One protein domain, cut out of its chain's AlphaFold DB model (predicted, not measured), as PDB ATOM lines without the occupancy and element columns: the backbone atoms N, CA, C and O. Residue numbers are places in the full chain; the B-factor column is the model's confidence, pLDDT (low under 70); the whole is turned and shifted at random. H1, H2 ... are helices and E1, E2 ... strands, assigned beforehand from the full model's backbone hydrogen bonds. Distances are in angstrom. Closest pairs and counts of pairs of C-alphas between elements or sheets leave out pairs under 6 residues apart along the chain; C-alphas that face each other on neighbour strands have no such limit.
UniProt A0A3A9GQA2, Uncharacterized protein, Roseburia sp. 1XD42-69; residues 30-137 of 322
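Overview. This is residues 30 to 137 of the 322 residues of an uncharacterized protein of Roseburia sp. 1XD42-69 (UniProt A0A3A9GQA2). A strongly twisted five-stranded sheet forms the body, and two helical arms, H1 with H2 and H3 with H4, run off from it in different directions. H1 and H3 begin near each other beside the sheet; residues 47 to 52, at the far end of the first arm, stick out, while H4 makes a corner with H3 at the far end of the second. The printed part has 108 residues with four named helices and five named strands, in the order H1 H2 E1 E2 E3 E4 E5 H3 H4, a mixed class of helices and strands. The mixed sheet runs E3 E2 E1 E5 E4, with E1 and E5 parallel and the other neighbours antiparallel. The whole is compact, with a radius of gyration of the C-alphas of 15.0 A and spans of 40 by 35 by 25 A.

Along the chain. Find C-alpha 30 at (34.183, 41.058, -43.215); from there H1 runs 15.0 A to residue 40. H2 follows at residues 42 to 48. Then read E1 at 60 to 63, E2 at 67 to 72, 16.2 A long, and E3 at 75 to 80, 16.3 A long. E4 is residues 89 to 93, and E5, residues 96 to 102, covers 19.2 A. Find C-alpha 104 at (31.875, 37.201, -49.136), where H3 begins its 19.8 A to residue 117. H4, residues 120 to 125, ends at C-alpha 125, (19.580, 33.580, -67.235).

Arrangement. Start at the sheet, where E1, E2 and E3 form a meander, each strand the antiparallel neighbour of the one before. In the hairpin E1 and E2, N 62 and O 69 are 2.9 A apart; in the hairpin E2 and E3, N 70 and O 77 are 3.0 A apart. On the other side of E1 lies E5, parallel at 40 degrees, with N 61 and O 99 at 2.7 A. E4 and E5 are a hairpin, with N 91 and O 98 at 3.0 A. H1 only grazes the sheet, with residues 31 to 35, and H3 only grazes it, with residues 104 to 110. H1 and H3 are close but not clearly touching, the closest C-alphas being Asp 31 and Tyr 104 at 6.2 A; at 72 degrees they are only just about perpendicular. H1 and H2 meet only through their link, and H2 is not on the sheet. H3, with residues 111 to 114 alone, only just touches H4, with 3 pairs of C-alphas within 8 A, and only at the corner; the closest C-alphas are Leu 114 and Val 120, 5.3 A. Every O i to N i+4 pair is within hydrogen-bond range in H1, H3 and H4; in H2 1 of 3 is, beside 3 of 4 O i to N i+3 pairs.

Size, cuts and confidence. The two C-alphas farthest apart are those of Ser 51 and Ala 117, 41.9 A. The printed part has no cut, and the link from H2 to E1, 11 residues, is long. Residues 126 to 137 hold no named element. Look for pLDDT under 70 at residues 86 to 87 and 111 to 135; the mean of the printed part is 81.2.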
ATOM      1  N   THR A  30      35.180  40.589 -42.254       93.31
ATOM      2  CA  THR A  30      34.183  41.058 -43.215       93.31
ATOM      3  C   THR A  30      32.893  40.256 -43.098       93.31
ATOM      4  O   THR A  30      31.856  40.837 -42.815       93.31
ATOM      5  N   ASP A  31      32.952  38.924 -43.156       94.44
ATOM      6  CA  ASP A  31      31.757  38.073 -43.023       94.44
ATOM      7  C   ASP A  31      31.066  38.242 -41.661       94.44
ATOM      8  O   ASP A  31      29.842  38.277 -41.565       94.44
ATOM      9  N   ARG A  32      31.844  38.404 -40.579       94.50
ATOM     10  CA  ARG A  32      31.277  38.691 -39.249       94.50
ATOM     11  C   ARG A  32      30.574  40.041 -39.201       94.50
ATOM     12  O   ARG A  32      29.601  40.192 -38.471       94.50
ATOM     13  N   GLU A  33      31.116  41.044 -39.880       95.38
ATOM     14  CA  GLU A  33      30.496  42.362 -39.977       95.38
ATOM     15  C   GLU A  33      29.231  42.300 -40.830       95.38
ATOM     16  O   GLU A  33      28.206  42.814 -40.395       95.38
ATOM     17  N   ILE A  34      29.259  41.580 -41.953       96.50
ATOM     18  CA  ILE A  34      28.078  41.312 -42.778       96.50
ATOM     19  C   ILE A  34      26.977  40.643 -41.948       96.50
ATOM     20  O   ILE A  34      25.868  41.167 -41.895       96.50
ATOM     21  N   TYR A  35      27.269  39.560 -41.222       96.75
ATOM     22  CA  TYR A  35      26.256  38.906 -40.386       96.75
ATOM     23  C   TYR A  35      25.696  39.836 -39.298       96.75
ATOM     24  O   TYR A  35      24.485  39.920 -39.108       96.75
ATOM     25  N   ARG A  36      26.555  40.606 -38.611       96.31
ATOM     26  CA  ARG A  36      26.086  41.587 -37.613       96.31
ATOM     27  C   ARG A  36      25.211  42.671 -38.226       96.31
ATOM     28  O   ARG A  36      24.255  43.103 -37.589       96.31
ATOM     29  N   ARG A  37      25.537  43.124 -39.437       96.75
ATOM     30  CA  ARG A  37      24.725  44.093 -40.178       96.75
ATOM     31  C   ARG A  37      23.382  43.485 -40.562       96.75
ATOM     32  O   ARG A  37      22.375  44.146 -40.347       96.75
ATOM     33  N   ALA A  38      23.357  42.230 -41.009       97.19
ATOM     34  CA  ALA A  38      22.120  41.507 -41.287       97.19
ATOM     35  C   ALA A  38      21.206  41.459 -40.056       97.19
ATOM     36  O   ALA A  38      20.068  41.910 -40.140       97.19
ATOM     37  N   LEU A  39      21.733  41.057 -38.895       96.62
ATOM     38  CA  LEU A  39      20.986  41.071 -37.631       96.62
ATOM     39  C   LEU A  39      20.571  42.480 -37.181       96.62
ATOM     40  O   LEU A  39      19.557  42.649 -36.512       96.62
ATOM     41  N   SER A  40      21.340  43.517 -37.520       96.56
ATOM     42  CA  SER A  40      20.979  44.890 -37.149       96.56
ATOM     43  C   SER A  40      19.745  45.418 -37.888       96.56
ATOM     44  O   SER A  40      19.138  46.377 -37.410       96.56
ATOM     45  N   LEU A  41      19.363  44.785 -39.006       96.69
ATOM     46  CA  LEU A  41      18.175  45.138 -39.783       96.69
ATOM     47  C   LEU A  41      16.871  44.578 -39.207       96.69
ATOM     48  O   LEU A  41      15.822  45.000 -39.673       96.69
ATOM     49  N   GLU A  42      16.902  43.692 -38.204       95.25
ATOM     50  CA  GLU A  42      15.701  43.029 -37.654       95.25
ATOM     51  C   GLU A  42      14.535  43.994 -37.417       95.25
ATOM     52  O   GLU A  42      13.470  43.813 -37.987       95.25
ATOM     53  N   ASN A  43      14.745  45.096 -36.688       93.94
ATOM     54  CA  ASN A  43      13.658  46.043 -36.392       93.94
ATOM     55  C   ASN A  43      13.082  46.740 -37.638       93.94
ATOM     56  O   ASN A  43      11.949  47.222 -37.608       93.94
ATOM     57  N   ASP A  44      13.885  46.912 -38.690       94.12
ATOM     58  CA  ASP A  44      13.421  47.512 -39.941       94.12
ATOM     59  C   ASP A  44      12.717  46.472 -40.808       94.12
ATOM     60  O   ASP A  44      11.658  46.770 -41.359       94.12
ATOM     61  N   MET A  45      13.241  45.248 -40.841       95.81
ATOM     62  CA  MET A  45      12.652  44.130 -41.564       95.81
ATOM     63  C   MET A  45      11.355  43.655 -40.917       95.81
ATOM     64  O   MET A  45      10.402  43.441 -41.640       95.81
ATOM     65  N   GLU A  46      11.218  43.620 -39.591       93.12
ATOM     66  CA  GLU A  46       9.960  43.279 -38.899       93.12
ATOM     67  C   GLU A  46       8.759  44.117 -39.384       93.12
ATOM     68  O   GLU A  46       7.624  43.638 -39.421       93.12
ATOM     69  N   LYS A  47       8.995  45.366 -39.818       91.75
ATOM     70  CA  LYS A  47       7.947  46.256 -40.349       91.75
ATOM     71  C   LYS A  47       7.362  45.771 -41.678       91.75
ATOM     72  O   LYS A  47       6.300  46.256 -42.054       91.75
ATOM     73  N   MET A  48       8.022  44.837 -42.366       93.06
ATOM     74  CA  MET A  48       7.508  44.202 -43.581       93.06
ATOM     75  C   MET A  48       6.244  43.376 -43.317       93.06
ATOM     76  O   MET A  48       5.506  43.115 -44.248       93.06
ATOM     77  N   GLY A  49       5.980  42.940 -42.079       92.56
ATOM     78  CA  GLY A  49       4.702  42.314 -41.718       92.56
ATOM     79  C   GLY A  49       4.568  40.812 -41.997       92.56
ATOM     80  O   GLY A  49       3.487  40.261 -41.797       92.56
ATOM     81  N   PHE A  50       5.632  40.113 -42.409       93.50
ATOM     82  CA  PHE A  50       5.608  38.646 -42.448       93.50
ATOM     83  C   PHE A  50       5.657  38.081 -41.025       93.50
ATOM     84  O   PHE A  50       6.627  38.260 -40.289       93.50
ATOM     85  N   SER A  51       4.574  37.413 -40.627       88.31
ATOM     86  CA  SER A  51       4.401  36.911 -39.264       88.31
ATOM     87  C   SER A  51       5.473  35.881 -38.894       88.31
ATOM     88  O   SER A  51       5.719  34.940 -39.650       88.31
ATOM     89  N   GLU A  52       6.073  36.048 -37.711       90.06
ATOM     90  CA  GLU A  52       7.069  35.124 -37.139       90.06
ATOM     91  C   GLU A  52       8.338  34.962 -37.997       90.06
ATOM     92  O   GLU A  52       9.078  33.996 -37.831       90.06
ATOM     93  N   PHE A  53       8.602  35.882 -38.930       95.62
ATOM     94  CA  PHE A  53       9.851  35.894 -39.680       95.62
ATOM     95  C   PHE A  53      10.905  36.744 -38.962       95.62
ATOM     96  O   PHE A  53      10.748  37.957 -38.844       95.62
ATOM     97  N   SER A  54      11.985  36.102 -38.518       95.31
ATOM     98  CA  SER A  54      13.181  36.750 -37.975       95.31
ATOM     99  C   SER A  54      14.428  36.021 -38.469       95.31
ATOM    100  O   SER A  54      14.467  34.790 -38.489       95.31
ATOM    101  N   LEU A  55      15.465  36.760 -38.866       96.06
ATOM    102  CA  LEU A  55      16.754  36.182 -39.251       96.06
ATOM    103  C   LEU A  55      17.447  35.527 -38.045       96.06
ATOM    104  O   LEU A  55      18.150  34.530 -38.208       96.06
ATOM    105  N   ALA A  56      17.242  36.056 -36.838       94.38
ATOM    106  CA  ALA A  56      17.824  35.531 -35.605       94.38
ATOM    107  C   ALA A  56      17.397  34.088 -35.274       94.38
ATOM    108  O   ALA A  56      18.103  33.415 -34.519       94.38
ATOM    109  N   ASP A  57      16.293  33.606 -35.853       94.69
ATOM    110  CA  ASP A  57      15.804  32.234 -35.679       94.69
ATOM    111  C   ASP A  57      16.578  31.207 -36.528       94.69
ATOM    112  O   ASP A  57      16.430  29.999 -36.326       94.69
ATOM    113  N   TYR A  58      17.434  31.661 -37.452       95.12
ATOM    114  CA  TYR A  58      18.166  30.804 -38.383       95.12
ATOM    115  C   TYR A  58      19.678  30.861 -38.164       95.12
ATOM    116  O   TYR A  58      20.303  31.923 -38.085       95.12
ATOM    117  N   LYS A  59      20.311  29.683 -38.148       96.69
ATOM    118  CA  LYS A  59      21.774  29.572 -38.210       96.69
ATOM    119  C   LYS A  59      22.251  29.900 -39.620       96.69
ATOM    120  O   LYS A  59      21.704  29.380 -40.593       96.69
ATOM    121  N   VAL A  60      23.313  30.699 -39.717       97.19
ATOM    122  CA  VAL A  60      23.944  31.055 -40.997       97.19
ATOM    123  C   VAL A  60      25.294  30.357 -41.116       97.19
ATOM    124  O   VAL A  60      26.186  30.548 -40.289       97.19
ATOM    125  N   ARG A  61      25.456  29.540 -42.153       96.19
ATOM    126  CA  ARG A  61      26.669  28.794 -42.492       96.19
ATOM    127  C   ARG A  61      27.423  29.513 -43.603       96.19
ATOM    128  O   ARG A  61      26.972  29.541 -44.743       96.19
ATOM    129  N   PHE A  62      28.597  30.040 -43.277       95.38
ATOM    130  CA  PHE A  62      29.510  30.634 -44.252       95.38
ATOM    131  C   PHE A  62      30.490  29.580 -44.779       95.38
ATOM    132  O   PHE A  62      31.449  29.205 -44.093       95.38
ATOM    133  N   TYR A  63      30.269  29.124 -46.008       91.31
ATOM    134  CA  TYR A  63      31.096  28.130 -46.679       91.31
ATOM    135  C   TYR A  63      32.338  28.761 -47.318       91.31
ATOM    136  O   TYR A  63      32.269  29.579 -48.239       91.31
ATOM    137  N   ASN A  64      33.521  28.328 -46.879       88.44
ATOM    138  CA  ASN A  64      34.795  28.860 -47.375       88.44
ATOM    139  C   ASN A  64      35.478  27.983 -48.443       88.44
ATOM    140  O   ASN A  64      36.634  28.232 -48.792       88.44
ATOM    141  N   GLY A  65      34.815  26.944 -48.963       85.06
ATOM    142  CA  GLY A  65      35.432  25.985 -49.898       85.06
ATOM    143  C   GLY A  65      35.964  24.703 -49.283       85.06
ATOM    144  O   GLY A  65      36.376  23.825 -50.026       85.06
ATOM    145  N   ASN A  66      36.005  24.607 -47.955       87.56
ATOM    146  CA  ASN A  66      36.466  23.404 -47.262       87.56
ATOM    147  C   ASN A  66      35.612  23.060 -46.038       87.56
ATOM    148  O   ASN A  66      35.517  21.897 -45.665       87.56
ATOM    149  N   CYS A  67      35.079  24.070 -45.358       90.31
ATOM    150  CA  CYS A  67      34.298  23.924 -44.138       90.31
ATOM    151  C   CYS A  67      33.242  25.023 -44.054       90.31
ATOM    152  O   CYS A  67      33.393  26.073 -44.693       90.31
ATOM    153  N   ASP A  68      32.272  24.813 -43.174       92.88
ATOM    154  CA  ASP A  68      31.288  25.822 -42.813       92.88
ATOM    155  C   ASP A  68      31.712  26.517 -41.520       92.88
ATOM    156  O   ASP A  68      32.134  25.883 -40.546       92.88
ATOM    157  N   TYR A  69      31.603  27.842 -41.501       95.12
ATOM    158  CA  TYR A  69      31.564  28.597 -40.256       95.12
ATOM    159  C   TYR A  69      30.109  28.868 -39.907       95.12
ATOM    160  O   TYR A  69      29.465  29.684 -40.560       95.12
ATOM    161  N   VAL A  70      29.598  28.173 -38.895       95.56
ATOM    162  CA  VAL A  70      28.206  28.311 -38.463       95.56
ATOM    163  C   VAL A  70      28.126  29.431 -37.449       95.56
ATOM    164  O   VAL A  70      28.876  29.445 -36.469       95.56
ATOM    165  N   VAL A  71      27.241  30.383 -37.713       94.62
ATOM    166  CA  VAL A  71      27.060  31.587 -36.915       94.62
ATOM    167  C   VAL A  71      25.660  31.597 -36.319       94.62
ATOM    168  O   VAL A  71      24.668  31.427 -37.026       94.62
ATOM    169  N   GLU A  72      25.609  31.804 -35.005       90.94
ATOM    170  CA  GLU A  72      24.391  31.937 -34.206       90.94
ATOM    171  C   GLU A  72      24.610  33.063 -33.183       90.94
ATOM    172  O   GLU A  72      25.311  32.900 -32.175       90.94
ATOM    173  N   GLY A  73      24.080  34.253 -33.475       86.31
ATOM    174  CA  GLY A  73      24.372  35.456 -32.694       86.31
ATOM    175  C   GLY A  73      25.875  35.770 -32.679       86.31
ATOM    176  O   GLY A  73      26.483  36.031 -33.712       86.31
ATOM    177  N   GLU A  74      26.509  35.745 -31.505       83.25
ATOM    178  CA  GLU A  74      27.966  35.956 -31.386       83.25
ATOM    179  C   GLU A  74      28.778  34.644 -31.389       83.25
ATOM    180  O   GLU A  74      30.013  34.678 -31.356       83.25
ATOM    181  N   ASN A  75      28.114  33.483 -31.422       89.62
ATOM    182  CA  ASN A  75      28.782  32.187 -31.452       89.62
ATOM    183  C   ASN A  75      29.182  31.833 -32.885       89.62
ATOM    184  O   ASN A  75      28.373  31.922 -33.802       89.62
ATOM    185  N   ILE A  76      30.436  31.410 -33.065       93.25
ATOM    186  CA  ILE A  76      30.960  30.928 -34.347       93.25
ATOM    187  C   ILE A  76      31.621  29.573 -34.112       93.25
ATOM    188  O   ILE A  76      32.646  29.498 -33.424       93.25
ATOM    189  N   SER A  77      31.064  28.513 -34.695       93.06
ATOM    190  CA  SER A  77      31.681  27.185 -34.752       93.06
ATOM    191  C   SER A  77      32.270  26.938 -36.140       93.06
ATOM    192  O   SER A  77      31.895  27.560 -37.130       93.06
ATOM    193  N   LYS A  78      33.259  26.046 -36.207       94.25
ATOM    194  CA  LYS A  78      33.768  25.509 -37.468       94.25
ATOM    195  C   LYS A  78      33.290  24.070 -37.577       94.25
ATOM    196  O   LYS A  78      33.622  23.268 -36.705       94.25
ATOM    197  N   GLU A  79      32.579  23.766 -38.647       93.25
ATOM    198  CA  GLU A  79      31.959  22.469 -38.900       93.25
ATOM    199  C   GLU A  79      32.341  21.950 -40.287       93.25
ATOM    200  O   GLU A  79      32.852  22.695 -41.129       93.25
ATOM    201  N   ASP A  80      32.145  20.652 -40.509       90.88
ATOM    202  CA  ASP A  80      32.317  20.074 -41.839       90.88
ATOM    203  C   ASP A  80      31.287  20.684 -42.797       90.88
ATOM    204  O   ASP A  80      30.162  20.985 -42.396       90.88
ATOM    205  N   ALA A  81      31.698  20.896 -44.048       90.31
ATOM    206  CA  ALA A  81      30.814  21.467 -45.054       90.31
ATOM    207  C   ALA A  81      29.626  20.533 -45.303       90.31
ATOM    208  O   ALA A  81      29.814  19.347 -45.589       90.31
ATOM    209  N   VAL A  82      28.415  21.076 -45.198       87.19
ATOM    210  CA  VAL A  82      27.178  20.325 -45.463       87.19
ATOM    211  C   VAL A  82      26.973  20.141 -46.966       87.19
ATOM    212  O   VAL A  82      26.599  19.059 -47.420       87.19
ATOM    213  N   LEU A  83      27.253  21.192 -47.735       83.69
ATOM    214  CA  LEU A  83      27.149  21.218 -49.186       83.69
ATOM    215  C   LEU A  83      28.237  22.133 -49.756       83.69
ATOM    216  O   LEU A  83      28.524  23.194 -49.202       83.69
ATOM    217  N   ASP A  84      28.823  21.743 -50.888       79.31
ATOM    218  CA  ASP A  84      29.727  22.613 -51.640       79.31
ATOM    219  C   ASP A  84      28.907  23.680 -52.385       79.31
ATOM    220  O   ASP A  84      28.540  23.508 -53.548       79.31
ATOM    221  N   VAL A  85      28.585  24.775 -51.692       71.00
ATOM    222  CA  VAL A  85      27.740  25.850 -52.231       71.00
ATOM    223  C   VAL A  85      28.543  26.890 -53.016       71.00
ATOM    224  O   VAL A  85      29.598  27.366 -52.584       71.00
ATOM    225  N   PHE A  86      28.025  27.255 -54.189       68.81
ATOM    226  CA  PHE A  86      28.553  28.331 -55.041       68.81
ATOM    227  C   PHE A  86      27.633  29.562 -55.083       68.81
ATOM    228  O   PHE A  86      28.087  30.635 -55.466       68.81
ATOM    229  N   ALA A  87      26.387  29.406 -54.630       69.88
ATOM    230  CA  ALA A  87      25.382  30.444 -54.420       69.88
ATOM    231  C   ALA A  87      24.693  30.209 -53.061       69.88
ATOM    232  O   ALA A  87      24.913  29.162 -52.444       69.88
ATOM    233  N   GLY A  88      23.917  31.186 -52.586       80.00
ATOM    234  CA  GLY A  88      23.087  31.027 -51.390       80.00
ATOM    235  C   GLY A  88      22.072  29.891 -51.551       80.00
ATOM    236  O   GLY A  88      21.675  29.561 -52.668       80.00
ATOM    237  N   THR A  89      21.742  29.221 -50.448       85.12
ATOM    238  CA  THR A  89      20.661  28.235 -50.390       85.12
ATOM    239  C   THR A  89      20.233  27.963 -48.945       85.12
ATOM    240  O   THR A  89      20.865  28.416 -47.986       85.12
ATOM    241  N   VAL A  90      19.206  27.133 -48.779       89.44
ATOM    242  CA  VAL A  90      18.736  26.620 -47.492       89.44
ATOM    243  C   VAL A  90      18.839  25.102 -47.471       89.44
ATOM    244  O   VAL A  90      18.506  24.431 -48.448       89.44
ATOM    245  N   TRP A  91      19.284  24.544 -46.346       88.31
ATOM    246  CA  TRP A  91      19.403  23.097 -46.184       88.31
ATOM    247  C   TRP A  91      19.023  22.636 -44.778       88.31
ATOM    248  O   TRP A  91      19.335  23.303 -43.791       88.31
ATOM    249  N   GLU A  92      18.375  21.473 -44.681       92.81
ATOM    250  CA  GLU A  92      18.051  20.848 -43.397       92.81
ATOM    251  C   GLU A  92      19.308  20.214 -42.783       92.81
ATOM    252  O   GLU A  92      19.923  19.303 -43.345       92.81
ATOM    253  N   VAL A  93      19.688  20.684 -41.597       91.75
ATOM    254  CA  VAL A  93      20.829  20.178 -40.834       91.75
ATOM    255  C   VAL A  93      20.370  19.902 -39.411       91.75
ATOM    256  O   VAL A  93      19.954  20.808 -38.694       91.75
ATOM    257  N   GLU A  94      20.449  18.634 -39.005       90.19
ATOM    258  CA  GLU A  94      20.031  18.166 -37.672       90.19
ATOM    259  C   GLU A  94      18.562  18.481 -37.316       90.19
ATOM    260  O   GLU A  94      18.222  18.624 -36.144       90.19
ATOM    261  N   GLY A  95      17.673  18.522 -38.316       91.00
ATOM    262  CA  GLY A  95      16.242  18.785 -38.122       91.00
ATOM    263  C   GLY A  95      15.861  20.267 -38.108       91.00
ATOM    264  O   GLY A  95      14.721  20.592 -37.787       91.00
ATOM    265  N   GLU A  96      16.798  21.161 -38.435       93.56
ATOM    266  CA  GLU A  96      16.576  22.604 -38.552       93.56
ATOM    267  C   GLU A  96      17.002  23.075 -39.948       93.56
ATOM    268  O   GLU A  96      18.088  22.719 -40.417       93.56
ATOM    269  N   TYR A  97      16.187  23.898 -40.615       94.44
ATOM    270  CA  TYR A  97      16.604  24.567 -41.849       94.44
ATOM    271  C   TYR A  97      17.588  25.689 -41.526       94.44
ATOM    272  O   TYR A  97      17.311  26.563 -40.707       94.44
ATOM    273  N   GLN A  98      18.754  25.647 -42.163       95.69
ATOM    274  CA  GLN A  98      19.835  26.605 -41.956       95.69
ATOM    275  C   GLN A  98      20.155  27.308 -43.273       95.69
ATOM    276  O   GLN A  98      20.021  26.723 -44.349       95.69
ATOM    277  N   VAL A  99      20.595  28.560 -43.175       95.25
ATOM    278  CA  VAL A  99      21.016  29.374 -44.317       95.25
ATOM    279  C   VAL A  99      22.454  29.010 -44.664       95.25
ATOM    280  O   VAL A  99      23.328  29.089 -43.806       95.25
ATOM    281  N   LEU A 100      22.720  28.602 -45.901       92.94
ATOM    282  CA  LEU A 100      24.049  28.249 -46.395       92.94
ATOM    283  C   LEU A 100      24.460  29.256 -47.462       92.94
ATOM    284  O   LEU A 100      23.834  29.336 -48.513       92.94
ATOM    285  N   ILE A 101      25.543  29.992 -47.225       91.81
ATOM    286  CA  ILE A 101      26.063  30.965 -48.190       91.81
ATOM    287  C   ILE A 101      27.581  30.828 -48.335       91.81
ATOM    288  O   ILE A 101      28.269  30.526 -47.355       91.81
ATOM    289  N   PRO A 102      28.164  31.064 -49.523       89.62
ATOM    290  CA  PRO A 102      29.611  31.208 -49.646       89.62
ATOM    291  C   PRO A 102      30.110  32.411 -48.831       89.62
ATOM    292  O   PRO A 102      29.383  33.387 -48.683       89.62
ATOM    293  N   THR A 103      31.361  32.403 -48.353       92.38
ATOM    294  CA  THR A 103      31.944  33.631 -47.769       92.38
ATOM    295  C   THR A 103      31.936  34.773 -48.782       92.38
ATOM    296  O   THR A 103      32.022  34.539 -49.994       92.38
ATOM    297  N   TYR A 104      31.898  36.012 -48.295       91.19
ATOM    298  CA  TYR A 104      31.875  37.201 -49.136       91.19
ATOM    299  C   TYR A 104      33.005  37.204 -50.165       91.19
ATOM    300  O   TYR A 104      32.756  37.453 -51.340       91.19
ATOM    301  N   GLU A 105      34.234  36.850 -49.777       88.50
ATOM    302  CA  GLU A 105      35.363  36.842 -50.710       88.50
ATOM    303  C   GLU A 105      35.189  35.809 -51.823       88.50
ATOM    304  O   GLU A 105      35.597  36.053 -52.956       88.50
ATOM    305  N   LYS A 106      34.586  34.652 -51.524       84.81
ATOM    306  CA  LYS A 106      34.323  33.631 -52.544       84.81
ATOM    307  C   LYS A 106      33.211  34.056 -53.475       84.81
ATOM    308  O   LYS A 106      33.331  33.846 -54.679       84.81
ATOM    309  N   PHE A 107      32.153  34.629 -52.917       83.12
ATOM    310  CA  PHE A 107      31.012  35.029 -53.714       83.12
ATOM    311  C   PHE A 107      31.365  36.232 -54.594       83.12
ATOM    312  O   PHE A 107      31.204  36.163 -55.805       83.12
ATOM    313  N   SER A 108      32.008  37.258 -54.033       82.19
ATOM    314  CA  SER A 108      32.548  38.403 -54.778       82.19
ATOM    315  C   SER A 108      33.525  37.972 -55.884       82.19
ATOM    316  O   SER A 108      33.392  38.417 -57.021       82.19
ATOM    317  N   ALA A 109      34.431  37.022 -55.615       79.94
ATOM    318  CA  ALA A 109      35.344  36.506 -56.640       79.94
ATOM    319  C   ALA A 109      34.630  35.773 -57.793       79.94
ATOM    320  O   ALA A 109      35.120  35.792 -58.924       79.94
ATOM    321  N   LEU A 110      33.488  35.125 -57.527       74.12
ATOM    322  CA  LEU A 110      32.657  34.524 -58.570       74.12
ATOM    323  C   LEU A 110      32.071  35.609 -59.487       74.12
ATOM    324  O   LEU A 110      32.158  35.470 -60.707       74.12
ATOM    325  N   PHE A 111      31.567  36.713 -58.929       68.44
ATOM    326  CA  PHE A 111      31.080  37.850 -59.722       68.44
ATOM    327  C   PHE A 111      32.187  38.524 -60.525       68.44
ATOM    328  O   PHE A 111      31.999  38.775 -61.711       68.44
ATOM    329  N   ASP A 112      33.362  38.742 -59.931       69.00
ATOM    330  CA  ASP A 112      34.515  39.292 -60.650       69.00
ATOM    331  C   ASP A 112      34.901  38.407 -61.847       69.00
ATOM    332  O   ASP A 112      35.224  38.903 -62.930       69.00
ATOM    333  N   MET A 113      34.842  37.082 -61.675       64.44
ATOM    334  CA  MET A 113      35.122  36.124 -62.744       64.44
ATOM    335  C   MET A 113      34.054  36.152 -63.848       64.44
ATOM    336  O   MET A 113      34.411  36.141 -65.027       64.44
ATOM    337  N   LEU A 114      32.769  36.204 -63.487       64.00
ATOM    338  CA  LEU A 114      31.654  36.268 -64.443       64.00
ATOM    339  C   LEU A 114      31.624  37.605 -65.202       64.00
ATOM    340  O   LEU A 114      31.446  37.614 -66.423       64.00
ATOM    341  N   GLY A 115      31.881  38.714 -64.504       57.03
ATOM    342  CA  GLY A 115      32.039  40.053 -65.075       57.03
ATOM    343  C   GLY A 115      33.205  40.123 -66.058       57.03
ATOM    344  O   GLY A 115      33.054  40.610 -67.176       57.03
ATOM    345  N   ALA A 116      34.358  39.546 -65.705       55.06
ATOM    346  CA  ALA A 116      35.516  39.482 -66.597       55.06
ATOM    347  C   ALA A 116      35.291  38.596 -67.838       55.06
ATOM    348  O   ALA A 116      35.936  38.808 -68.868       55.06
ATOM    349  N   ALA A 117      34.399  37.607 -67.753       51.66
ATOM    350  CA  ALA A 117      34.058  36.718 -68.859       51.66
ATOM    351  C   ALA A 117      32.986  37.293 -69.805       51.66
ATOM    352  O   ALA A 117      32.791  36.744 -70.889       51.66
ATOM    353  N   GLY A 118      32.308  38.390 -69.434       49.44
ATOM    354  CA  GLY A 118      31.165  38.925 -70.186       49.44
ATOM    355  C   GLY A 118      29.957  37.978 -70.197       49.44
ATOM    356  O   GLY A 118      29.134  38.046 -71.106       49.44
ATOM    357  N   THR A 119      29.880  37.064 -69.222       51.66
ATOM    358  CA  THR A 119      28.857  36.007 -69.104       51.66
ATOM    359  C   THR A 119      27.902  36.243 -67.932       51.66
ATOM    360  O   THR A 119      27.195  35.322 -67.531       51.66
ATOM    361  N   VAL A 120      27.872  37.456 -67.366       47.50
ATOM    362  CA  VAL A 120      26.950  37.844 -66.278       47.50
ATOM    363  C   VAL A 120      25.501  37.567 -66.679       47.50
ATOM    364  O   VAL A 120      24.768  36.944 -65.918       47.50
ATOM    365  N   SER A 121      25.136  37.882 -67.926       44.25
ATOM    366  CA  SER A 121      23.815  37.584 -68.489       44.25
ATOM    367  C   SER A 121      23.473  36.091 -68.503       44.25
ATOM    368  O   SER A 121      22.308  35.737 -68.381       44.25
ATOM    369  N   GLN A 122      24.466  35.202 -68.604       41.19
ATOM    370  CA  GLN A 122      24.236  33.759 -68.609       41.19
ATOM    371  C   GLN A 122      23.976  33.220 -67.191       41.19
ATOM    372  O   GLN A 122      23.055  32.431 -67.004       41.19
ATOM    373  N   GLY A 123      24.707  33.708 -66.180       45.44
ATOM    374  CA  GLY A 123      24.432  33.384 -64.770       45.44
ATOM    375  C   GLY A 123      23.112  33.977 -64.259       45.44
ATOM    376  O   GLY A 123      22.436  33.365 -63.437       45.44
ATOM    377  N   MET A 124      22.706  35.135 -64.795       45.53
ATOM    378  CA  MET A 124      21.374  35.710 -64.571       45.53
ATOM    379  C   MET A 124      20.267  34.918 -65.278       45.53
ATOM    380  O   MET A 124      19.198  34.710 -64.705       45.53
ATOM    381  N   SER A 125      20.532  34.413 -66.490       38.97
ATOM    382  CA  SER A 125      19.580  33.580 -67.235       38.97
ATOM    383  C   SER A 125      19.362  32.198 -66.625       38.97
ATOM    384  O   SER A 125      18.320  31.615 -66.866       38.97
ATOM    385  N   GLU A 126      20.309  31.686 -65.833       41.47
ATOM    386  CA  GLU A 126      20.199  30.397 -65.127       41.47
ATOM    387  C   GLU A 126      19.578  30.527 -63.721       41.47
ATOM    388  O   GLU A 126      19.651  29.587 -62.928       41.47
ATOM    389  N   GLY A 127      19.040  31.703 -63.362       44.56
ATOM    390  CA  GLY A 127      18.392  31.946 -62.063       44.56
ATOM    391  C   GLY A 127      19.318  31.881 -60.855       44.56
ATOM    392  O   GLY A 127      18.865  31.959 -59.720       44.56
ATOM    393  N   THR A 128      20.621  31.721 -61.080       39.31
ATOM    394  CA  THR A 128      21.612  31.523 -60.018       39.31
ATOM    395  C   THR A 128      22.169  32.837 -59.489       39.31
ATOM    396  O   THR A 128      22.766  32.848 -58.415       39.31
ATOM    397  N   MET A 129      21.988  33.942 -60.219       46.41
ATOM    398  CA  MET A 129      22.502  35.260 -59.862       46.41
ATOM    399  C   MET A 129      21.497  36.344 -60.235       46.41
ATOM    400  O   MET A 129      21.115  36.460 -61.390       46.41
ATOM    401  N   ALA A 130      21.123  37.198 -59.290       41.69
ATOM    402  CA  ALA A 130      20.190  38.293 -59.545       41.69
ATOM    403  C   ALA A 130      20.849  39.679 -59.357       41.69
ATOM    404  O   ALA A 130      20.190  40.661 -59.024       41.69
ATOM    405  N   PHE A 131      22.166  39.771 -59.559       48.03
ATOM    406  CA  PHE A 131      22.950  40.993 -59.345       48.03
ATOM    407  C   PHE A 131      23.423  41.588 -60.675       48.03
ATOM    408  O   PHE A 131      23.754  40.855 -61.606       48.03
ATOM    409  N   THR A 132      23.443  42.919 -60.758       45.88
ATOM    410  CA  THR A 132      23.878  43.682 -61.937       45.88
ATOM    411  C   THR A 132      25.406  43.635 -62.125       45.88
ATOM    412  O   THR A 132      26.136  43.199 -61.240       45.88
ATOM    413  N   GLU A 133      25.914  44.080 -63.287       43.47
ATOM    414  CA  GLU A 133      27.359  44.136 -63.617       43.47
ATOM    415  C   GLU A 133      28.217  44.950 -62.621       43.47
ATOM    416  O   GLU A 133      29.446  44.837 -62.635       43.47
ATOM    417  N   GLU A 134      27.607  45.777 -61.765       49.88
ATOM    418  CA  GLU A 134      28.328  46.484 -60.709       49.88
ATOM    419  C   GLU A 134      28.740  45.507 -59.602       49.88
ATOM    420  O   GLU A 134      27.937  44.723 -59.103       49.88
ATOM    421  N   SER A 135      30.023  45.549 -59.234       57.19
ATOM    422  CA  SER A 135      30.661  44.628 -58.287       57.19
ATOM    423  C   SER A 135      29.770  44.285 -57.091       57.19
ATOM    424  O   SER A 135      29.377  45.178 -56.336       57.19
ATOM    425  N   TYR A 136      29.519  42.991 -56.890       77.19
ATOM    426  CA  TYR A 136      28.808  42.461 -55.733       77.19
ATOM    427  C   TYR A 136      29.350  43.046 -54.421       77.19
ATOM    428  O   TYR A 136      30.530  42.883 -54.104       77.19
ATOM    429  N   SER A 137      28.492  43.750 -53.678       87.94
ATOM    430  CA  SER A 137      28.877  44.515 -52.491       87.94
ATOM    431  C   SER A 137      28.610  43.755 -51.192       87.94
ATOM    432  O   SER A 137      27.828  42.804 -51.140       87.94
TER     433      SER A 137